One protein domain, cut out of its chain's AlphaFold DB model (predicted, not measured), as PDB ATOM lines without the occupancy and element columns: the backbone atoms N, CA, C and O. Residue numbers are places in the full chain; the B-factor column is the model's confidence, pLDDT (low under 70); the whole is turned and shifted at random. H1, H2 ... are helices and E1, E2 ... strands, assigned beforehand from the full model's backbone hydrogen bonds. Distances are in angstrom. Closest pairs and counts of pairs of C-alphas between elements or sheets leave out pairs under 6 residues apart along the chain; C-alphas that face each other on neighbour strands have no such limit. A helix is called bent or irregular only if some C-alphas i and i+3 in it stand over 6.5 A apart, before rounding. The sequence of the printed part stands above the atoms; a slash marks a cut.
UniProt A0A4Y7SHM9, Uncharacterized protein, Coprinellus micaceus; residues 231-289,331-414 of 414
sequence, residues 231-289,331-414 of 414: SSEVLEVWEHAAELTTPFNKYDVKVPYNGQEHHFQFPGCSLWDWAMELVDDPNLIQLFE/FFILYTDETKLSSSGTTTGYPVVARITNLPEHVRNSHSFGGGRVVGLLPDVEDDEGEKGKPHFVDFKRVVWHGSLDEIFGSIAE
ATOM      1  N   SER A 231      22.083   9.269  28.518       92.94
ATOM      2  CA  SER A 231      21.152  10.395  28.392       92.94
ATOM      3  C   SER A 231      20.013  10.347  29.413       92.94
ATOM      4  O   SER A 231      19.578  11.399  29.855       92.94
ATOM      5  N   SER A 232      19.564   9.157  29.834       95.31
ATOM      6  CA  SER A 232      18.512   9.018  30.852       95.31
ATOM      7  C   SER A 232      18.895   9.667  32.184       95.31
ATOM      8  O   SER A 232      18.075  10.350  32.771       95.31
ATOM      9  N   GLU A 233      20.155   9.537  32.612       96.12
ATOM     10  CA  GLU A 233      20.646  10.139  33.861       96.12
ATOM     11  C   GLU A 233      20.651  11.672  33.775       96.12
ATOM     12  O   GLU A 233      20.377  12.354  34.755       96.12
ATOM     13  N   VAL A 234      20.923  12.224  32.586       94.00
ATOM     14  CA  VAL A 234      20.832  13.671  32.342       94.00
ATOM     15  C   VAL A 234      19.377  14.136  32.404       94.00
ATOM     16  O   VAL A 234      19.093  15.147  33.037       94.00
ATOM     17  N   LEU A 235      18.459  13.396  31.773       93.88
ATOM     18  CA  LEU A 235      17.030  13.721  31.765       93.88
ATOM     19  C   LEU A 235      16.413  13.642  33.168       93.88
ATOM     20  O   LEU A 235      15.689  14.554  33.545       93.88
ATOM     21  N   GLU A 236      16.746  12.612  33.948       95.19
ATOM     22  CA  GLU A 236      16.310  12.459  35.345       95.19
ATOM     23  C   GLU A 236      16.785  13.639  36.208       95.19
ATOM     24  O   GLU A 236      16.006  14.227  36.955       95.19
ATOM     25  N   VAL A 237      18.053  14.047  36.065       95.00
ATOM     26  CA  VAL A 237      18.579  15.214  36.789       95.00
ATOM     27  C   VAL A 237      17.921  16.512  36.327       95.00
ATOM     28  O   VAL A 237      17.684  17.387  37.154       95.00
ATOM     29  N   TRP A 238      17.606  16.665  35.039       92.69
ATOM     30  CA  TRP A 238      16.853  17.826  34.556       92.69
ATOM     31  C   TRP A 238      15.427  17.868  35.098       92.69
ATOM     32  O   TRP A 238      14.962  18.949  35.449       92.69
ATOM     33  N   GLU A 239      14.751  16.726  35.197       92.00
ATOM     34  CA  GLU A 239      13.414  16.633  35.785       92.00
ATOM     35  C   GLU A 239      13.445  17.023  37.268       92.00
ATOM     36  O   GLU A 239      12.705  17.913  37.681       92.00
ATOM     37  N   HIS A 240      14.395  16.486  38.040       92.25
ATOM     38  CA  HIS A 240      14.601  16.902  39.432       92.25
ATOM     39  C   HIS A 240      14.993  18.379  39.556       92.25
ATOM     40  O   HIS A 240      14.524  19.067  40.454       92.25
ATOM     41  N   ALA A 241      15.832  18.902  38.659       90.06
ATOM     42  CA  ALA A 241      16.187  20.319  38.666       90.06
ATOM     43  C   ALA A 241      14.979  21.215  38.356       90.06
ATOM     44  O   ALA A 241      14.875  22.300  38.921       90.06
ATOM     45  N   ALA A 242      14.059  20.772  37.495       87.94
ATOM     46  CA  ALA A 242      12.838  21.510  37.195       87.94
ATOM     47  C   ALA A 242      11.924  21.627  38.426       87.94
ATOM     48  O   ALA A 242      11.359  22.699  38.643       87.94
ATOM     49  N   GLU A 243      11.845  20.583  39.260       89.00
ATOM     50  CA  GLU A 243      11.095  20.587  40.531       89.00
ATOM     51  C   GLU A 243      11.643  21.590  41.561       89.00
ATOM     52  O   GLU A 243      10.910  22.029  42.443       89.00
ATOM     53  N   LEU A 244      12.919  21.975  41.444       88.75
ATOM     54  CA  LEU A 244      13.548  22.982  42.308       88.75
ATOM     55  C   LEU A 244      13.251  24.422  41.875       88.75
ATOM     56  O   LEU A 244      13.702  25.358  42.531       88.75
ATOM     57  N   THR A 245      12.529  24.609  40.772       90.88
ATOM     58  CA  THR A 245      12.194  25.929  40.231       90.88
ATOM     59  C   THR A 245      10.687  26.124  40.173       90.88
ATOM     60  O   THR A 245       9.912  25.170  40.208       90.88
ATOM     61  N   THR A 246      10.261  27.377  40.035       93.06
ATOM     62  CA  THR A 246       8.851  27.744  39.903       93.06
ATOM     63  C   THR A 246       8.205  26.957  38.754       93.06
ATOM     64  O   THR A 246       8.664  27.073  37.608       93.06
ATOM     65  N   PRO A 247       7.157  26.158  39.026       93.19
ATOM     66  CA  PRO A 247       6.568  25.278  38.032       93.19
ATOM     67  C   PRO A 247       5.754  26.054  36.995       93.19
ATOM     68  O   PRO A 247       5.207  27.128  37.255       93.19
ATOM     69  N   PHE A 248       5.633  25.457  35.811       94.12
ATOM     70  CA  PHE A 248       4.694  25.911  34.793       94.12
ATOM     71  C   PHE A 248       3.326  25.262  35.004       94.12
ATOM     72  O   PHE A 248       3.200  24.038  35.036       94.12
ATOM     73  N   ASN A 249       2.297  26.098  35.065       93.88
ATOM     74  CA  ASN A 249       0.894  25.720  35.079       93.88
ATOM     75  C   ASN A 249       0.275  25.926  33.694       93.88
ATOM     76  O   ASN A 249       0.780  26.692  32.870       93.88
ATOM     77  N   LYS A 250      -0.836  25.234  33.436       95.88
ATOM     78  CA  LYS A 250      -1.665  25.476  32.252       95.88
ATOM     79  C   LYS A 250      -2.734  26.503  32.600       95.88
ATOM     80  O   LYS A 250      -3.555  26.241  33.476       95.88
ATOM     81  N   TYR A 251      -2.729  27.614  31.884       95.25
ATOM     82  CA  TYR A 251      -3.781  28.622  31.912       95.25
ATOM     83  C   TYR A 251      -4.727  28.421  30.729       95.25
ATOM     84  O   TYR A 251      -4.367  27.757  29.754       95.25
ATOM     85  N   ASP A 252      -5.931  28.975  30.830       95.25
ATOM     86  CA  ASP A 252      -6.971  28.888  29.806       95.25
ATOM     87  C   ASP A 252      -7.657  30.246  29.642       95.25
ATOM     88  O   ASP A 252      -8.274  30.748  30.580       95.25
ATOM     89  N   VAL A 253      -7.556  30.833  28.447       95.25
ATOM     90  CA  VAL A 253      -8.211  32.108  28.120       95.25
ATOM     91  C   VAL A 253      -9.441  31.846  27.274       95.25
ATOM     92  O   VAL A 253      -9.358  31.229  26.211       95.25
ATOM     93  N   LYS A 254     -10.578  32.383  27.720       95.62
ATOM     94  CA  LYS A 254     -11.860  32.274  27.024       95.62
ATOM     95  C   LYS A 254     -12.195  33.591  26.352       95.62
ATOM     96  O   LYS A 254     -12.416  34.595  27.026       95.62
ATOM     97  N   VAL A 255     -12.242  33.585  25.023       94.25
ATOM     98  CA  VAL A 255     -12.507  34.790  24.233       94.25
ATOM     99  C   VAL A 255     -13.707  34.567  23.314       94.25
ATOM    100  O   VAL A 255     -13.664  33.688  22.450       94.25
ATOM    101  N   PRO A 256     -14.789  35.355  23.452       93.44
ATOM    102  CA  PRO A 256     -15.907  35.296  22.524       93.44
ATOM    103  C   PRO A 256     -15.531  35.927  21.175       93.44
ATOM    104  O   PRO A 256     -15.066  37.064  21.111       93.44
ATOM    105  N   TYR A 257     -15.792  35.213  20.082       91.81
ATOM    106  CA  TYR A 257     -15.602  35.687  18.713       91.81
ATOM    107  C   TYR A 257     -16.641  35.076  17.772       91.81
ATOM    108  O   TYR A 257     -16.895  33.873  17.803       91.81
ATOM    109  N   ASN A 258     -17.276  35.909  16.941       89.31
ATOM    110  CA  ASN A 258     -18.340  35.500  16.011       89.31
ATOM    111  C   ASN A 258     -19.480  34.687  16.664       89.31
ATOM    112  O   ASN A 258     -20.031  33.763  16.070       89.31
ATOM    113  N   GLY A 259     -19.849  35.043  17.901       89.25
ATOM    114  CA  GLY A 259     -20.920  34.374  18.649       89.25
ATOM    115  C   GLY A 259     -20.547  32.995  19.205       89.25
ATOM    116  O   GLY A 259     -21.430  32.294  19.696       89.25
ATOM    117  N   GLN A 260     -19.269  32.611  19.139       91.75
ATOM    118  CA  GLN A 260     -18.724  31.387  19.728       91.75
ATOM    119  C   GLN A 260     -17.644  31.728  20.756       91.75
ATOM    120  O   GLN A 260     -16.940  32.723  20.613       91.75
ATOM    121  N   GLU A 261     -17.517  30.915  21.799       94.69
ATOM    122  CA  GLU A 261     -16.448  31.043  22.791       94.69
ATOM    123  C   GLU A 261     -15.251  30.188  22.363       94.69
ATOM    124  O   GLU A 261     -15.404  28.992  22.114       94.69
ATOM    125  N   HIS A 262     -14.069  30.800  22.270       93.56
ATOM    126  CA  HIS A 262     -12.815  30.134  21.905       93.56
ATOM    127  C   HIS A 262     -11.926  29.997  23.136       93.56
ATOM    128  O   HIS A 262     -11.825  30.939  23.920       93.56
ATOM    129  N   HIS A 263     -11.321  28.821  23.315       95.25
ATOM    130  CA  HIS A 263     -10.511  28.469  24.486       95.25
ATOM    131  C   HIS A 263      -9.059  28.300  24.051       95.25
ATOM    132  O   HIS A 263      -8.770  27.504  23.154       95.25
ATOM    133  N   PHE A 264      -8.155  29.036  24.688       95.06
ATOM    134  CA  PHE A 264      -6.728  29.005  24.387       95.06
ATOM    135  C   PHE A 264      -5.952  28.586  25.625       95.06
ATOM    136  O   PHE A 264      -5.759  29.373  26.553       95.06
ATOM    137  N   GLN A 265      -5.478  27.341  25.607       95.25
ATOM    138  CA  GLN A 265      -4.618  26.824  26.660       95.25
ATOM    139  C   GLN A 265      -3.165  27.166  26.390       95.25
ATOM    140  O   GLN A 265      -2.670  26.978  25.276       95.25
ATOM    141  N   PHE A 266      -2.461  27.593  27.429       94.62
ATOM    142  CA  PHE A 266      -1.057  27.941  27.299       94.62
ATOM    143  C   PHE A 266      -0.288  27.723  28.613       94.62
ATOM    144  O   PHE A 266      -0.877  27.790  29.695       94.62
ATOM    145  N   PRO A 267       1.017  27.405  28.551       95.62
ATOM    146  CA  PRO A 267       1.829  27.235  29.744       95.62
ATOM    147  C   PRO A 267       2.365  28.586  30.246       95.62
ATOM    148  O   PRO A 267       2.868  29.397  29.465       95.62
ATOM    149  N   GLY A 268       2.341  28.795  31.561       95.44
ATOM    150  CA  GLY A 268       2.989  29.930  32.222       95.44
ATOM    151  C   GLY A 268       3.334  29.637  33.676       95.44
ATOM    152  O   GLY A 268       2.841  28.669  34.246       95.44
ATOM    153  N   CYS A 269       4.165  30.467  34.292       94.81
ATOM    154  CA  CYS A 269       4.480  30.391  35.716       94.81
ATOM    155  C   CYS A 269       4.075  31.686  36.434       94.81
ATOM    156  O   CYS A 269       3.918  32.736  35.810       94.81
ATOM    157  N   SER A 270       3.899  31.604  37.752       94.81
ATOM    158  CA  SER A 270       3.645  32.769  38.604       94.81
ATOM    159  C   SER A 270       4.849  33.711  38.561       94.81
ATOM    160  O   SER A 270       5.973  33.302  38.863       94.81
ATOM    161  N   LEU A 271       4.631  34.965  38.150       95.88
ATOM    162  CA  LEU A 271       5.677  35.988  38.144       95.88
ATOM    163  C   LEU A 271       6.149  36.306  39.559       95.88
ATOM    164  O   LEU A 271       7.342  36.540  39.748       95.88
ATOM    165  N   TRP A 272       5.232  36.306  40.527       95.75
ATOM    166  CA  TRP A 272       5.573  36.524  41.926       95.75
ATOM    167  C   TRP A 272       6.464  35.406  42.465       95.75
ATOM    168  O   TRP A 272       7.549  35.697  42.962       95.75
ATOM    169  N   ASP A 273       6.068  34.142  42.295       95.56
ATOM    170  CA  ASP A 273       6.841  33.009  42.821       95.56
ATOM    171  C   ASP A 273       8.217  32.923  42.152       95.56
ATOM    172  O   ASP A 273       9.225  32.747  42.832       95.56
ATOM    173  N   TRP A 274       8.284  33.161  40.836       96.38
ATOM    174  CA  TRP A 274       9.559  33.253  40.125       96.38
ATOM    175  C   TRP A 274      10.432  34.404  40.638       96.38
ATOM    176  O   TRP A 274      11.647  34.259  40.761       96.38
ATOM    177  N   ALA A 275       9.846  35.564  40.932       96.75
ATOM    178  CA  ALA A 275      10.610  36.677  41.473       96.75
ATOM    179  C   ALA A 275      11.122  36.374  42.885       96.75
ATOM    180  O   ALA A 275      12.271  36.693  43.187       96.75
ATOM    181  N   MET A 276      10.302  35.731  43.723       96.06
ATOM    182  CA  MET A 276      10.701  35.303  45.063       96.06
ATOM    183  C   MET A 276      11.787  34.228  45.012       96.06
ATOM    184  O   MET A 276      12.739  34.327  45.768       96.06
ATOM    185  N   GLU A 277      11.756  33.307  44.045       95.38
ATOM    186  CA  GLU A 277      12.846  32.346  43.794       95.38
ATOM    187  C   GLU A 277      14.206  33.048  43.602       95.38
ATOM    188  O   GLU A 277      15.226  32.579  44.102       95.38
ATOM    189  N   LEU A 278      14.233  34.201  42.922       96.62
ATOM    190  CA  LEU A 278      15.461  34.987  42.743       96.62
ATOM    191  C   LEU A 278      15.836  35.819  43.976       96.62
ATOM    192  O   LEU A 278      17.022  36.034  44.224       96.62
ATOM    193  N   VAL A 279      14.845  36.326  44.711       96.81
ATOM    194  CA  VAL A 279      15.046  37.127  45.931       96.81
ATOM    195  C   VAL A 279      15.505  36.252  47.100       96.81
ATOM    196  O   VAL A 279      16.334  36.685  47.896       96.81
ATOM    197  N   ASP A 280      15.011  35.021  47.184       95.81
ATOM    198  CA  ASP A 280      15.336  34.070  48.246       95.81
ATOM    199  C   ASP A 280      16.671  33.351  47.999       95.81
ATOM    200  O   ASP A 280      17.227  32.757  48.928       95.81
ATOM    201  N   ASP A 281      17.229  33.420  46.782       95.38
ATOM    202  CA  ASP A 281      18.545  32.858  46.475       95.38
ATOM    203  C   ASP A 281      19.656  33.638  47.216       95.38
ATOM    204  O   ASP A 281      19.901  34.818  46.926       95.38
ATOM    205  N   PRO A 282      20.404  32.994  48.138       95.44
ATOM    206  CA  PRO A 282      21.408  33.675  48.956       95.44
ATOM    207  C   PRO A 282      22.586  34.268  48.172       95.44
ATOM    208  O   PRO A 282      23.286  35.138  48.697       95.44
ATOM    209  N   ASN A 283      22.844  33.787  46.954       94.44
ATOM    210  CA  ASN A 283      23.909  34.288  46.089       94.44
ATOM    211  C   ASN A 283      23.426  35.473  45.252       94.44
ATOM    212  O   ASN A 283      24.197  36.404  45.014       94.44
ATOM    213  N   LEU A 284      22.167  35.453  44.808       95.69
ATOM    214  CA  LEU A 284      21.595  36.536  44.014       95.69
ATOM    215  C   LEU A 284      21.193  37.728  44.869       95.69
ATOM    216  O   LEU A 284      21.489  38.849  44.469       95.69
ATOM    217  N   ILE A 285      20.588  37.519  46.043       96.88
ATOM    218  CA  ILE A 285      20.073  38.609  46.889       96.88
ATOM    219  C   ILE A 285      21.141  39.644  47.259       96.88
ATOM    220  O   ILE A 285      20.851  40.831  47.384       96.88
ATOM    221  N   GLN A 286      22.400  39.215  47.366       96.50
ATOM    222  CA  GLN A 286      23.547  40.086  47.649       96.50
ATOM    223  C   GLN A 286      23.862  41.056  46.505       96.50
ATOM    224  O   GLN A 286      24.567  42.043  46.704       96.50
ATOM    225  N   LEU A 287      23.378  40.751  45.302       97.12
ATOM    226  CA  LEU A 287      23.559  41.553  44.100       97.12
ATOM    227  C   LEU A 287      22.366  42.477  43.843       97.12
ATOM    228  O   LEU A 287      22.475  43.335  42.975       97.12
ATOM    229  N   PHE A 288      21.243  42.313  44.552       97.75
ATOM    230  CA  PHE A 288      20.074  43.168  44.365       97.75
ATOM    231  C   PHE A 288      20.344  44.587  44.862       97.75
ATOM    232  O   PHE A 288      20.715  44.800  46.016       97.75
ATOM    233  N   GLU A 289      20.058  45.560  44.003       97.44
ATOM    234  CA  GLU A 289      19.914  46.954  44.391       97.44
ATOM    235  C   GLU A 289      18.442  47.253  44.689       97.44
ATOM    236  O   GLU A 289      17.552  47.046  43.856       97.44
ATOM    237  N   PHE A 331      11.173  45.751  40.361       95.62
ATOM    238  CA  PHE A 331      10.709  45.968  38.985       95.62
ATOM    239  C   PHE A 331      11.032  44.810  38.051       95.62
ATOM    240  O   PHE A 331      12.109  44.211  38.066       95.62
ATOM    241  N   PHE A 332      10.078  44.582  37.159       95.88
ATOM    242  CA  PHE A 332      10.122  43.575  36.119       95.88
ATOM    243  C   PHE A 332      10.388  44.246  34.769       95.88
ATOM    244  O   PHE A 332       9.779  45.263  34.431       95.88
ATOM    245  N   ILE A 333      11.271  43.657  33.968       95.50
ATOM    246  CA  ILE A 333      11.302  43.867  32.519       95.50
ATOM    247  C   ILE A 333      10.626  42.659  31.902       95.50
ATOM    248  O   ILE A 333      11.114  41.537  32.030       95.50
ATOM    249  N   LEU A 334       9.523  42.916  31.214       94.81
ATOM    250  CA  LEU A 334       8.746  41.914  30.510       94.81
ATOM    251  C   LEU A 334       8.821  42.226  29.023       94.81
ATOM    252  O   LEU A 334       8.619  43.370  28.610       94.81
ATOM    253  N   TYR A 335       9.126  41.219  28.219       92.81
ATOM    254  CA  TYR A 335       9.021  41.330  26.774       92.81
ATOM    255  C   TYR A 335       8.470  40.043  26.183       92.81
ATOM    256  O   TYR A 335       8.703  38.950  26.693       92.81
ATOM    257  N   THR A 336       7.747  40.196  25.087       92.81
ATOM    258  CA  THR A 336       7.256  39.099  24.265       92.81
ATOM    259  C   THR A 336       7.499  39.461  22.810       92.81
ATOM    260  O   THR A 336       7.363  40.626  22.427       92.81
ATOM    261  N   ASP A 337       7.943  38.485  22.033       87.31
ATOM    262  CA  ASP A 337       8.166  38.616  20.597       87.31
ATOM    263  C   ASP A 337       7.948  37.257  19.935       87.31
ATOM    264  O   ASP A 337       8.042  36.212  20.585       87.31
ATOM    265  N   GLU A 338       7.684  37.267  18.635       87.56
ATOM    266  CA  GLU A 338       7.667  36.046  17.845       87.56
ATOM    267  C   GLU A 338       9.093  35.497  17.738       87.56
ATOM    268  O   GLU A 338      10.005  36.135  17.206       87.56
ATOM    269  N   THR A 339       9.302  34.282  18.234       82.31
ATOM    270  CA  THR A 339      10.593  33.609  18.158       82.31
ATOM    271  C   THR A 339      10.485  32.290  17.421       82.31
ATOM    272  O   THR A 339       9.468  31.603  17.472       82.31
ATOM    273  N   LYS A 340      11.570  31.890  16.758       79.12
ATOM    274  CA  LYS A 340      11.678  30.559  16.159       79.12
ATOM    275  C   LYS A 340      12.109  29.573  17.236       79.12
ATOM    276  O   LYS A 340      13.218  29.678  17.753       79.12
ATOM    277  N   LEU A 341      11.250  28.605  17.537       73.56
ATOM    278  CA  LEU A 341      11.509  27.559  18.528       73.56
ATOM    279  C   LEU A 341      12.373  26.420  17.965       73.56
ATOM    280  O   LEU A 341      12.988  25.677  18.724       73.56
ATOM    281  N   SER A 342      12.444  26.290  16.639       67.12
ATOM    282  CA  SER A 342      13.242  25.270  15.955       67.12
ATOM    283  C   SER A 342      14.258  25.883  14.992       67.12
ATOM    284  O   SER A 342      13.962  26.848  14.281       67.12
ATOM    285  N   SER A 343      15.430  25.250  14.887       56.56
ATOM    286  CA  SER A 343      16.432  25.537  13.854       56.56
ATOM    287  C   SER A 343      15.911  25.280  12.432       56.56
ATOM    288  O   SER A 343      16.371  25.933  11.498       56.56
ATOM    289  N   SER A 344      14.907  24.406  12.264       58.94
ATOM    290  CA  SER A 344      14.206  24.188  10.986       58.94
ATOM    291  C   SER A 344      13.292  25.353  10.583       58.94
ATOM    292  O   SER A 344      12.825  25.399   9.448       58.94
ATOM    293  N   GLY A 345      13.024  26.296  11.495       51.62
ATOM    294  CA  GLY A 345      12.272  27.523  11.227       51.62
ATOM    295  C   GLY A 345      10.770  27.354  10.989       51.62
ATOM    296  O   GLY A 345      10.122  28.339  10.657       51.62
ATOM    297  N   THR A 346      10.225  26.147  11.153       58.69
ATOM    298  CA  THR A 346       8.802  25.830  10.929       58.69
ATOM    299  C   THR A 346       7.922  26.029  12.154       58.69
ATOM    300  O   THR A 346       6.710  26.102  12.013       58.69
ATOM    301  N   THR A 347       8.515  26.095  13.345       65.38
ATOM    302  CA  THR A 347       7.782  26.268  14.601       65.38
ATOM    303  C   THR A 347       8.191  27.596  15.207       65.38
ATOM    304  O   THR A 347       9.348  27.771  15.608       65.38
ATOM    305  N   THR A 348       7.257  28.536  15.224       77.81
ATOM    306  CA  THR A 348       7.368  29.792  15.957       77.81
ATOM    307  C   THR A 348       6.598  29.688  17.267       77.81
ATOM    308  O   THR A 348       5.814  28.766  17.481       77.81
ATOM    309  N   GLY A 349       6.902  30.579  18.194       85.75
ATOM    310  CA  GLY A 349       6.184  30.713  19.447       85.75
ATOM    311  C   GLY A 349       6.392  32.103  20.014       85.75
ATOM    312  O   GLY A 349       7.287  32.831  19.585       85.75
ATOM    313  N   TYR A 350       5.574  32.453  20.995       92.38
ATOM    314  CA  TYR A 350       5.510  33.795  21.561       92.38
ATOM    315  C   TYR A 350       5.908  33.758  23.044       92.38
ATOM    316  O   TYR A 350       5.038  33.825  23.918       92.38
ATOM    317  N   PRO A 351       7.197  33.544  23.377       94.94
ATOM    318  CA  PRO A 351       7.626  33.466  24.763       94.94
ATOM    319  C   PRO A 351       7.496  34.825  25.444       94.94
ATOM    320  O   PRO A 351       7.977  35.841  24.945       94.94
ATOM    321  N   VAL A 352       6.924  34.817  26.640       95.62
ATOM    322  CA  VAL A 352       7.022  35.926  27.583       95.62
ATOM    323  C   VAL A 352       8.297  35.717  28.380       95.62
ATOM    324  O   VAL A 352       8.448  34.708  29.068       95.62
ATOM    325  N   VAL A 353       9.234  36.651  28.270       95.56
ATOM    326  CA  VAL A 353      10.495  36.623  29.008       95.56
ATOM    327  C   VAL A 353      10.475  37.708  30.069       95.56
ATOM    328  O   VAL A 353      10.206  38.874  29.772       95.56
ATOM    329  N   ALA A 354      10.809  37.316  31.293       96.56
ATOM    330  CA  ALA A 354      10.918  38.202  32.435       96.56
ATOM    331  C   ALA A 354      12.371  38.352  32.895       96.56
ATOM    332  O   ALA A 354      13.195  37.439  32.776       96.56
ATOM    333  N   ARG A 355      12.687  39.538  33.415       97.50
ATOM    334  CA  ARG A 355      13.949  39.888  34.081       97.50
ATOM    335  C   ARG A 355      13.653  40.788  35.275       97.50
ATOM    336  O   ARG A 355      12.748  41.615  35.193       97.50
ATOM    337  N   ILE A 356      14.461  40.692  36.326       97.44
ATOM    338  CA  ILE A 356      14.395  41.596  37.479       97.44
ATOM    339  C   ILE A 356      15.409  42.727  37.305       97.44
ATOM    340  O   ILE A 356      16.590  42.482  37.064       97.44
ATOM    341  N   THR A 357      14.962  43.980  37.392       96.94
ATOM    342  CA  THR A 357      15.824  45.166  37.201       96.94
ATOM    343  C   THR A 357      16.742  45.445  38.381       96.94
ATOM    344  O   THR A 357      17.763  46.099  38.189       96.94
ATOM    345  N   ASN A 358      16.374  44.974  39.573       97.75
ATOM    346  CA  ASN A 358      17.159  45.100  40.796       97.75
ATOM    347  C   ASN A 358      18.492  44.353  40.681       97.75
ATOM    348  O   ASN A 358      19.430  44.671  41.398       97.75
ATOM    349  N   LEU A 359      18.615  43.413  39.741       97.88
ATOM    350  CA  LEU A 359      19.888  42.791  39.415       97.88
ATOM    351  C   LEU A 359      20.714  43.662  38.448       97.88
ATOM    352  O   LEU A 359      20.154  44.208  37.487       97.88
ATOM    353  N   PRO A 360      22.048  43.730  38.628       96.44
ATOM    354  CA  PRO A 360      22.950  44.437  37.732       96.44
ATOM    355  C   PRO A 360      22.869  43.932  36.301       96.44
ATOM    356  O   PRO A 360      22.636  42.745  36.063       96.44
ATOM    357  N   GLU A 361      23.143  44.813  35.340       96.06
ATOM    358  CA  GLU A 361      23.036  44.529  33.911       96.06
ATOM    359  C   GLU A 361      23.742  43.227  33.516       96.06
ATOM    360  O   GLU A 361      23.172  42.401  32.802       96.06
ATOM    361  N   HIS A 362      24.962  43.015  34.012       95.56
ATOM    362  CA  HIS A 362      25.762  41.840  33.674       95.56
ATOM    363  C   HIS A 362      25.175  40.524  34.211       95.56
ATOM    364  O   HIS A 362      25.405  39.486  33.597       95.56
ATOM    365  N   VAL A 363      24.403  40.553  35.304       96.31
ATOM    366  CA  VAL A 363      23.689  39.384  35.852       96.31
ATOM    367  C   VAL A 363      22.358  39.211  35.130       96.31
ATOM    368  O   VAL A 363      22.099  38.159  34.547       96.31
ATOM    369  N   ARG A 364      21.568  40.285  35.068       95.50
ATOM    370  CA  ARG A 364      20.241  40.350  34.443       95.50
ATOM    371  C   ARG A 364      20.242  39.935  32.968       95.50
ATOM    372  O   ARG A 364      19.264  39.376  32.476       95.50
ATOM    373  N   ASN A 365      21.332  40.210  32.250       94.19
ATOM    374  CA  ASN A 365      21.504  39.863  30.835       94.19
ATOM    375  C   ASN A 365      22.328  38.581  30.615       94.19
ATOM    376  O   ASN A 365      22.633  38.243  29.469       94.19
ATOM    377  N   SER A 366      22.714  37.882  31.683       93.12
ATOM    378  CA  SER A 366      23.472  36.634  31.587       93.12
ATOM    379  C   SER A 366      22.582  35.436  31.234       93.12
ATOM    380  O   SER A 366      21.357  35.517  31.233       93.12
ATOM    381  N   HIS A 367      23.226  34.298  30.968       88.06
ATOM    382  CA  HIS A 367      22.578  32.983  30.908       88.06
ATOM    383  C   HIS A 367      22.593  32.258  32.268       88.06
ATOM    384  O   HIS A 367      22.364  31.053  32.314       88.06
ATOM    385  N   SER A 368      22.956  32.956  33.349       88.81
ATOM    386  CA  SER A 368      22.933  32.390  34.699       88.81
ATOM    387  C   SER A 368      21.520  32.427  35.280       88.81
ATOM    388  O   SER A 368      20.602  32.973  34.667       88.81
ATOM    389  N   PHE A 369      21.359  31.872  36.479       90.62
ATOM    390  CA  PHE A 369      20.080  31.793  37.179       90.62
ATOM    391  C   PHE A 369      19.400  33.162  37.386       90.62
ATOM    392  O   PHE A 369      18.198  33.280  37.184       90.62
ATOM    393  N   GLY A 370      20.170  34.223  37.663       92.81
ATOM    394  CA  GLY A 370      19.655  35.599  37.777       92.81
ATOM    395  C   GLY A 370      19.409  36.316  36.439       92.81
ATOM    396  O   GLY A 370      19.144  37.519  36.416       92.81
ATOM    397  N   GLY A 371      19.571  35.617  35.314       94.94
ATOM    398  CA  GLY A 371      19.332  36.137  33.972       94.94
ATOM    399  C   GLY A 371      17.851  36.179  33.586       94.94
ATOM    400  O   GLY A 371      16.949  36.008  34.401       94.94
ATOM    401  N   GLY A 372      17.586  36.411  32.298       94.38
ATOM    402  CA  GLY A 372      16.221  36.380  31.772       94.38
ATOM    403  C   GLY A 372      15.654  34.968  31.677       94.38
ATOM    404  O   GLY A 372      16.297  34.088  31.103       94.38
ATOM    405  N   ARG A 373      14.425  34.784  32.168       94.06
ATOM    406  CA  ARG A 373      13.705  33.504  32.152       94.06
ATOM    407  C   ARG A 373      12.435  33.613  31.316       94.06
ATOM    408  O   ARG A 373      11.739  34.624  31.367       94.06
ATOM    409  N   VAL A 374      12.125  32.569  30.553       94.56
ATOM    410  CA  VAL A 374      10.789  32.411  29.959       94.56
ATOM    411  C   VAL A 374       9.810  32.122  31.096       94.56
ATOM    412  O   VAL A 374      10.032  31.184  31.854       94.56
ATOM    413  N   VAL A 375       8.754  32.920  31.210       95.75
ATOM    414  CA  VAL A 375       7.707  32.806  32.245       95.75
ATOM    415  C   VAL A 375       6.346  32.426  31.664       95.75
ATOM    416  O   VAL A 375       5.396  32.165  32.391       95.75
ATOM    417  N   GLY A 376       6.243  32.365  30.341       95.50
ATOM    418  CA  GLY A 376       5.048  31.916  29.646       95.50
ATOM    419  C   GLY A 376       5.295  31.751  28.160       95.50
ATOM    420  O   GLY A 376       6.269  32.279  27.621       95.50
ATOM    421  N   LEU A 377       4.413  31.017  27.498       94.81
ATOM    422  CA  LEU A 377       4.376  30.904  26.045       94.81
ATOM    423  C   LEU A 377       2.964  31.266  25.603       94.81
ATOM    424  O   LEU A 377       2.053  30.494  25.867       94.81
ATOM    425  N   LEU A 378       2.771  32.432  24.984       94.75
ATOM    426  CA  LEU A 378       1.437  32.859  24.560       94.75
ATOM    427  C   LEU A 378       0.876  31.891  23.505       94.75
ATOM    428  O   LEU A 378       1.653  31.344  22.711       94.75
ATOM    429  N   PRO A 379      -0.453  31.686  23.483       93.25
ATOM    430  CA  PRO A 379      -1.081  30.795  22.523       93.25
ATOM    431  C   PRO A 379      -0.868  31.295  21.093       93.25
ATOM    432  O   PRO A 379      -0.940  32.497  20.807       93.25
ATOM    433  N   ASP A 380      -0.626  30.342  20.196       88.31
ATOM    434  CA  ASP A 380      -0.655  30.597  18.765       88.31
ATOM    435  C   ASP A 380      -2.115  30.633  18.301       88.31
ATOM    436  O   ASP A 380      -2.888  29.710  18.571       88.31
ATOM    437  N   VAL A 381      -2.505  31.727  17.652       88.12
ATOM    438  CA  VAL A 381      -3.855  31.893  17.114       88.12
ATOM    439  C   VAL A 381      -3.757  31.735  15.608       88.12
ATOM    440  O   VAL A 381      -3.386  32.681  14.906       88.12
ATOM    441  N   GLU A 382      -4.069  30.526  15.140       83.69
ATOM    442  CA  GLU A 382      -3.981  30.161  13.729       83.69
ATOM    443  C   GLU A 382      -4.764  31.146  12.854       83.69
ATOM    444  O   GLU A 382      -5.906  31.506  13.147       83.69
ATOM    445  N   ASP A 383      -4.143  31.589  11.760       79.44
ATOM    446  CA  ASP A 383      -4.820  32.431  10.784       79.44
ATOM    447  C   ASP A 383      -5.883  31.607  10.042       79.44
ATOM    448  O   ASP A 383      -5.562  30.711   9.262       79.44
ATOM    449  N   ASP A 384      -7.153  31.966  10.217       77.75
ATOM    450  CA  ASP A 384      -8.225  31.477   9.355       77.75
ATOM    451  C   ASP A 384      -8.134  32.194   7.992       77.75
ATOM    452  O   ASP A 384      -8.168  33.428   7.909       77.75
ATOM    453  N   GLU A 385      -8.010  31.428   6.899       78.31
ATOM    454  CA  GLU A 385      -7.963  31.964   5.530       78.31
ATOM    455  C   GLU A 385      -9.174  32.857   5.214       78.31
ATOM    456  O   GLU A 385      -9.045  33.845   4.485       78.31
ATOM    457  N   GLY A 386     -10.334  32.539   5.795       78.75
ATOM    458  CA  GLY A 386     -11.567  33.306   5.682       78.75
ATOM    459  C   GLY A 386     -11.556  34.613   6.470       78.75
ATOM    460  O   GLY A 386     -12.323  35.512   6.126       78.75
ATOM    461  N   GLU A 387     -10.684  34.757   7.470       80.50
ATOM    462  CA  GLU A 387     -10.564  35.920   8.363       80.50
ATOM    463  C   GLU A 387      -9.305  36.762   8.097       80.50
ATOM    464  O   GLU A 387      -9.116  37.844   8.665       80.50
ATOM    465  N   LYS A 388      -8.448  36.303   7.181       79.75
ATOM    466  CA  LYS A 388      -7.163  36.929   6.883       79.75
ATOM    467  C   LYS A 388      -7.314  38.397   6.475       79.75
ATOM    468  O   LYS A 388      -8.009  38.746   5.523       79.75
ATOM    469  N   GLY A 389      -6.601  39.270   7.188       78.12
ATOM    470  CA  GLY A 389      -6.584  40.713   6.936       78.12
ATOM    471  C   GLY A 389      -7.807  41.474   7.458       78.12
ATOM    472  O   GLY A 389      -7.889  42.686   7.252       78.12
ATOM    473  N   LYS A 390      -8.743  40.811   8.149       88.75
ATOM    474  CA  LYS A 390      -9.896  41.481   8.754       88.75
ATOM    475  C   LYS A 390      -9.510  42.153  10.080       88.75
ATOM    476  O   LYS A 390      -8.940  41.490  10.947       88.75
ATOM    477  N   PRO A 391      -9.862  43.436  10.295       90.75
ATOM    478  CA  PRO A 391      -9.529  44.143  11.535       90.75
ATOM    479  C   PRO A 391     -10.057  43.466  12.806       90.75
ATOM    480  O   PRO A 391      -9.328  43.360  13.782       90.75
ATOM    481  N   HIS A 392     -11.283  42.936  12.777       90.06
ATOM    482  CA  HIS A 392     -11.886  42.274  13.939       90.06
ATOM    483  C   HIS A 392     -11.171  40.972  14.320       90.06
ATOM    484  O   HIS A 392     -11.086  40.665  15.503       90.06
ATOM    485  N   PHE A 393     -10.601  40.245  13.355       91.06
ATOM    486  CA  PHE A 393      -9.779  39.072  13.649       91.06
ATOM    487  C   PHE A 393      -8.431  39.466  14.265       91.06
ATOM    488  O   PHE A 393      -7.946  38.823  15.191       91.06
ATOM    489  N   VAL A 394      -7.833  40.569  13.802       90.38
ATOM    490  CA  VAL A 394      -6.624  41.127  14.430       90.38
ATOM    491  C   VAL A 394      -6.904  41.541  15.875       90.38
ATOM    492  O   VAL A 394      -6.110  41.230  16.761       90.38
ATOM    493  N   ASP A 395      -8.030  42.208  16.124       92.75
ATOM    494  CA  ASP A 395      -8.430  42.593  17.477       92.75
ATOM    495  C   ASP A 395      -8.757  41.371  18.342       92.75
ATOM    496  O   ASP A 395      -8.355  41.333  19.501       92.75
ATOM    497  N   PHE A 396      -9.362  40.326  17.779       93.31
ATOM    498  CA  PHE A 396      -9.538  39.045  18.461       93.31
ATOM    499  C   PHE A 396      -8.205  38.441  18.921       93.31
ATOM    500  O   PHE A 396      -8.059  38.142  20.104       93.31
ATOM    501  N   LYS A 397      -7.199  38.349  18.037       92.38
ATOM    502  CA  LYS A 397      -5.854  37.865  18.413       92.38
ATOM    503  C   LYS A 397      -5.235  38.700  19.535       92.38
ATOM    504  O   LYS A 397      -4.657  38.152  20.470       92.38
ATOM    505  N   ARG A 398      -5.408  40.026  19.486       92.75
ATOM    506  CA  ARG A 398      -4.962  40.924  20.562       92.75
ATOM    507  C   ARG A 398      -5.658  40.615  21.881       92.75
ATOM    508  O   ARG A 398      -4.974  40.552  22.893       92.75
ATOM    509  N   VAL A 399      -6.975  40.408  21.880       95.12
ATOM    510  CA  VAL A 399      -7.727  40.064  23.098       95.12
ATOM    511  C   VAL A 399      -7.236  38.740  23.685       95.12
ATOM    512  O   VAL A 399      -7.033  38.669  24.892       95.12
ATOM    513  N   VAL A 400      -6.964  37.731  22.851       95.31
ATOM    514  CA  VAL A 400      -6.384  36.454  23.303       95.31
ATOM    515  C   VAL A 400      -5.027  36.670  23.977       95.31
ATOM    516  O   VAL A 400      -4.809  36.189  25.090       95.31
ATOM    517  N   TRP A 401      -4.117  37.420  23.349       94.44
ATOM    518  CA  TRP A 401      -2.793  37.677  23.922       94.44
ATOM    519  C   TRP A 401      -2.838  38.551  25.173       94.44
ATOM    520  O   TRP A 401      -2.121  38.260  26.123       94.44
ATOM    521  N   HIS A 402      -3.682  39.584  25.210       94.12
ATOM    522  CA  HIS A 402      -3.852  40.414  26.402       94.12
ATOM    523  C   HIS A 402      -4.448  39.612  27.560       94.12
ATOM    524  O   HIS A 402      -3.870  39.639  28.637       94.12
ATOM    525  N   GLY A 403      -5.489  38.808  27.320       95.31
ATOM    526  CA  GLY A 403      -6.030  37.912  28.347       95.31
ATOM    527  C   GLY A 403      -5.002  36.885  28.833       95.31
ATOM    528  O   GLY A 403      -4.924  36.598  30.018       95.31
ATOM    529  N   SER A 404      -4.139  36.390  27.940       95.31
ATOM    530  CA  SER A 404      -3.043  35.485  28.326       95.31
ATOM    531  C   SER A 404      -1.986  36.189  29.187       95.31
ATOM    532  O   SER A 404      -1.437  35.595  30.110       95.31
ATOM    533  N   LEU A 405      -1.683  37.457  28.892       94.50
ATOM    534  CA  LEU A 405      -0.782  38.265  29.715       94.50
ATOM    535  C   LEU A 405      -1.406  38.593  31.072       94.50
ATOM    536  O   LEU A 405      -0.681  38.562  32.059       94.50
ATOM    537  N   ASP A 406      -2.714  38.841  31.138       94.50
ATOM    538  CA  ASP A 406      -3.424  39.090  32.397       94.50
ATOM    539  C   ASP A 406      -3.309  37.887  33.349       94.50
ATOM    540  O   ASP A 406      -3.006  38.071  34.525       94.50
ATOM    541  N   GLU A 407      -3.430  36.655  32.842       94.56
ATOM    542  CA  GLU A 407      -3.209  35.430  33.632       94.56
ATOM    543  C   GLU A 407      -1.766  35.326  34.169       94.56
ATOM    544  O   GLU A 407      -1.549  34.995  35.335       94.56
ATOM    545  N   ILE A 408      -0.755  35.659  33.355       93.25
ATOM    546  CA  ILE A 408       0.658  35.650  33.789       93.25
ATOM    547  C   ILE A 408       0.918  36.764  34.819       93.25
ATOM    548  O   ILE A 408       1.653  36.575  35.794       93.25
ATOM    549  N   PHE A 409       0.337  37.944  34.598       93.25
ATOM    550  CA  PHE A 409       0.549  39.135  35.421       93.25
ATOM    551  C   PHE A 409      -0.298  39.131  36.691       93.25
ATOM    552  O   PHE A 409       0.022  39.882  37.609       93.25
ATOM    553  N   GLY A 410      -1.318  38.272  36.780       93.19
ATOM    554  CA  GLY A 410      -2.256  38.220  37.900       93.19
ATOM    555  C   GLY A 410      -1.560  38.155  39.258       93.19
ATOM    556  O   GLY A 410      -1.907  38.910  40.157       93.19
ATOM    557  N   SER A 411      -0.490  37.359  39.369       91.75
ATOM    558  CA  SER A 411       0.293  37.222  40.611       91.75
ATOM    559  C   SER A 411       0.967  38.511  41.119       91.75
ATOM    560  O   SER A 411       1.372  38.556  42.275       91.75
ATOM    561  N   ILE A 412       1.113  39.547  40.283       92.44
ATOM    562  CA  ILE A 412       1.782  40.816  40.634       92.44
ATOM    563  C   ILE A 412       0.878  42.049  40.475       92.44
ATOM    564  O   ILE A 412       1.359  43.176  40.588       92.44
ATOM    565  N   ALA A 413      -0.405  41.856  40.161       84.81
ATOM    566  CA  ALA A 413      -1.351  42.934  39.880       84.81
ATOM    567  C   ALA A 413      -2.178  43.384  41.105       84.81
ATOM    568  O   ALA A 413      -2.993  44.296  40.965       84.81
ATOM    569  N   GLU A 414      -1.980  42.756  42.271       55.25
ATOM    570  CA  GLU A 414      -2.779  42.956  43.496       55.25
ATOM    571  C   GLU A 414      -2.335  44.123  44.391       55.25
ATOM    572  O   GLU A 414      -1.115  44.294  44.631       55.25
TER     573      GLU A 414
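AT A GLANCE: This is residues 231 to 289 and 331 to 414 of the 414 residues of an uncharacterized protein of Coprinellus micaceus (UniProt A0A4Y7SHM9). A long two-stranded hairpin, E1 and E2, and a small, strongly twisted sheet, E3 to E5, meet where the end of E2 comes beside E5, and the long helix H4 runs over both. H2 packs on the small sheet and meets the end of H4, while H1 sticks out as a free arm. The printed part has 143 residues with four named helices and five named strands, in the order H1 E1 E2 H2 E3 E4 H3 E5 H4; both sheets, E1 - E2 and E3 - E4 - E5, are antiparallel, and the class is mixed, helices and strands. It is only just loose, close to compact, with a radius of gyration of the C-alphas of 17.7 A and spans of 54 by 42 by 24 A.

HOW THE PARTS SIT: Start at H1, residues 231 to 243, which stands free. Next find the hairpin of E1, residues 249 to 257, and E2, residues 260 to 268, with N 253 and O 264 at 3.0 A. H2, residues 271 to 280, follows. After the cut, E3, residues 332 to 336, and E4, residues 348 to 356, form a hairpin, with N 333 and O 355 at 2.8 A. H2 is on their sheet, over E4, at a height of 9.6 A over the sheet; its closest C-alphas to E4 are those of Ala 275 and Ile 356, 7.4 A. H3, residues 361 to 364, only grazes this sheet with residues 363 to 364. E5, residues 373 to 378, is the antiparallel neighbour of E4, with N 352 and O 376 at 2.8 A; its closest C-alphas to E2 are those of Gly 376 and Gly 268, 3.8 A. H4, residues 391 to 412, is on the three-stranded sheet, over E4 and E5, at a height of 10.7 A; its closest C-alphas to E1 are those of Ser 404 and Val 253, 6.2 A. With residues 408 to 412 alone H4 touches H2, the closest C-alphas being those of Ser 411 and Trp 272, 5.5 A. H4 is irregular, with C-alphas 408 and 411 at 7.0 A. Every O i to N i+4 pair is within hydrogen-bond range in H1 and H2, and 16 of 18 are in H4; H3 is too short for such a pair.

IN THESE COORDINATES: Find C-alpha 231 at (21.152, 10.395, 28.392); from there H1 runs 18.8 A. E1 spans 25.3 A, E2 25.1 A, H2 14.1 A, E3 13.0 A, E4 25.5 A, H3 5.1 A and E5 14.4 A. H4 runs 31.4 A to C-alpha 412 at (1.782, 40.816, 40.634).

THE WHOLE: The C-alphas farthest apart, those of Gln 286 and Gly 386, are 55.1 A apart. Residues 290 to 330 are not printed, with 10.7 A between C-alphas 289 and 331. The links E3 to E4 and E5 to H4 are long. Confidence is under 70 at residues 342 to 347 and at residue 414, the chain's last.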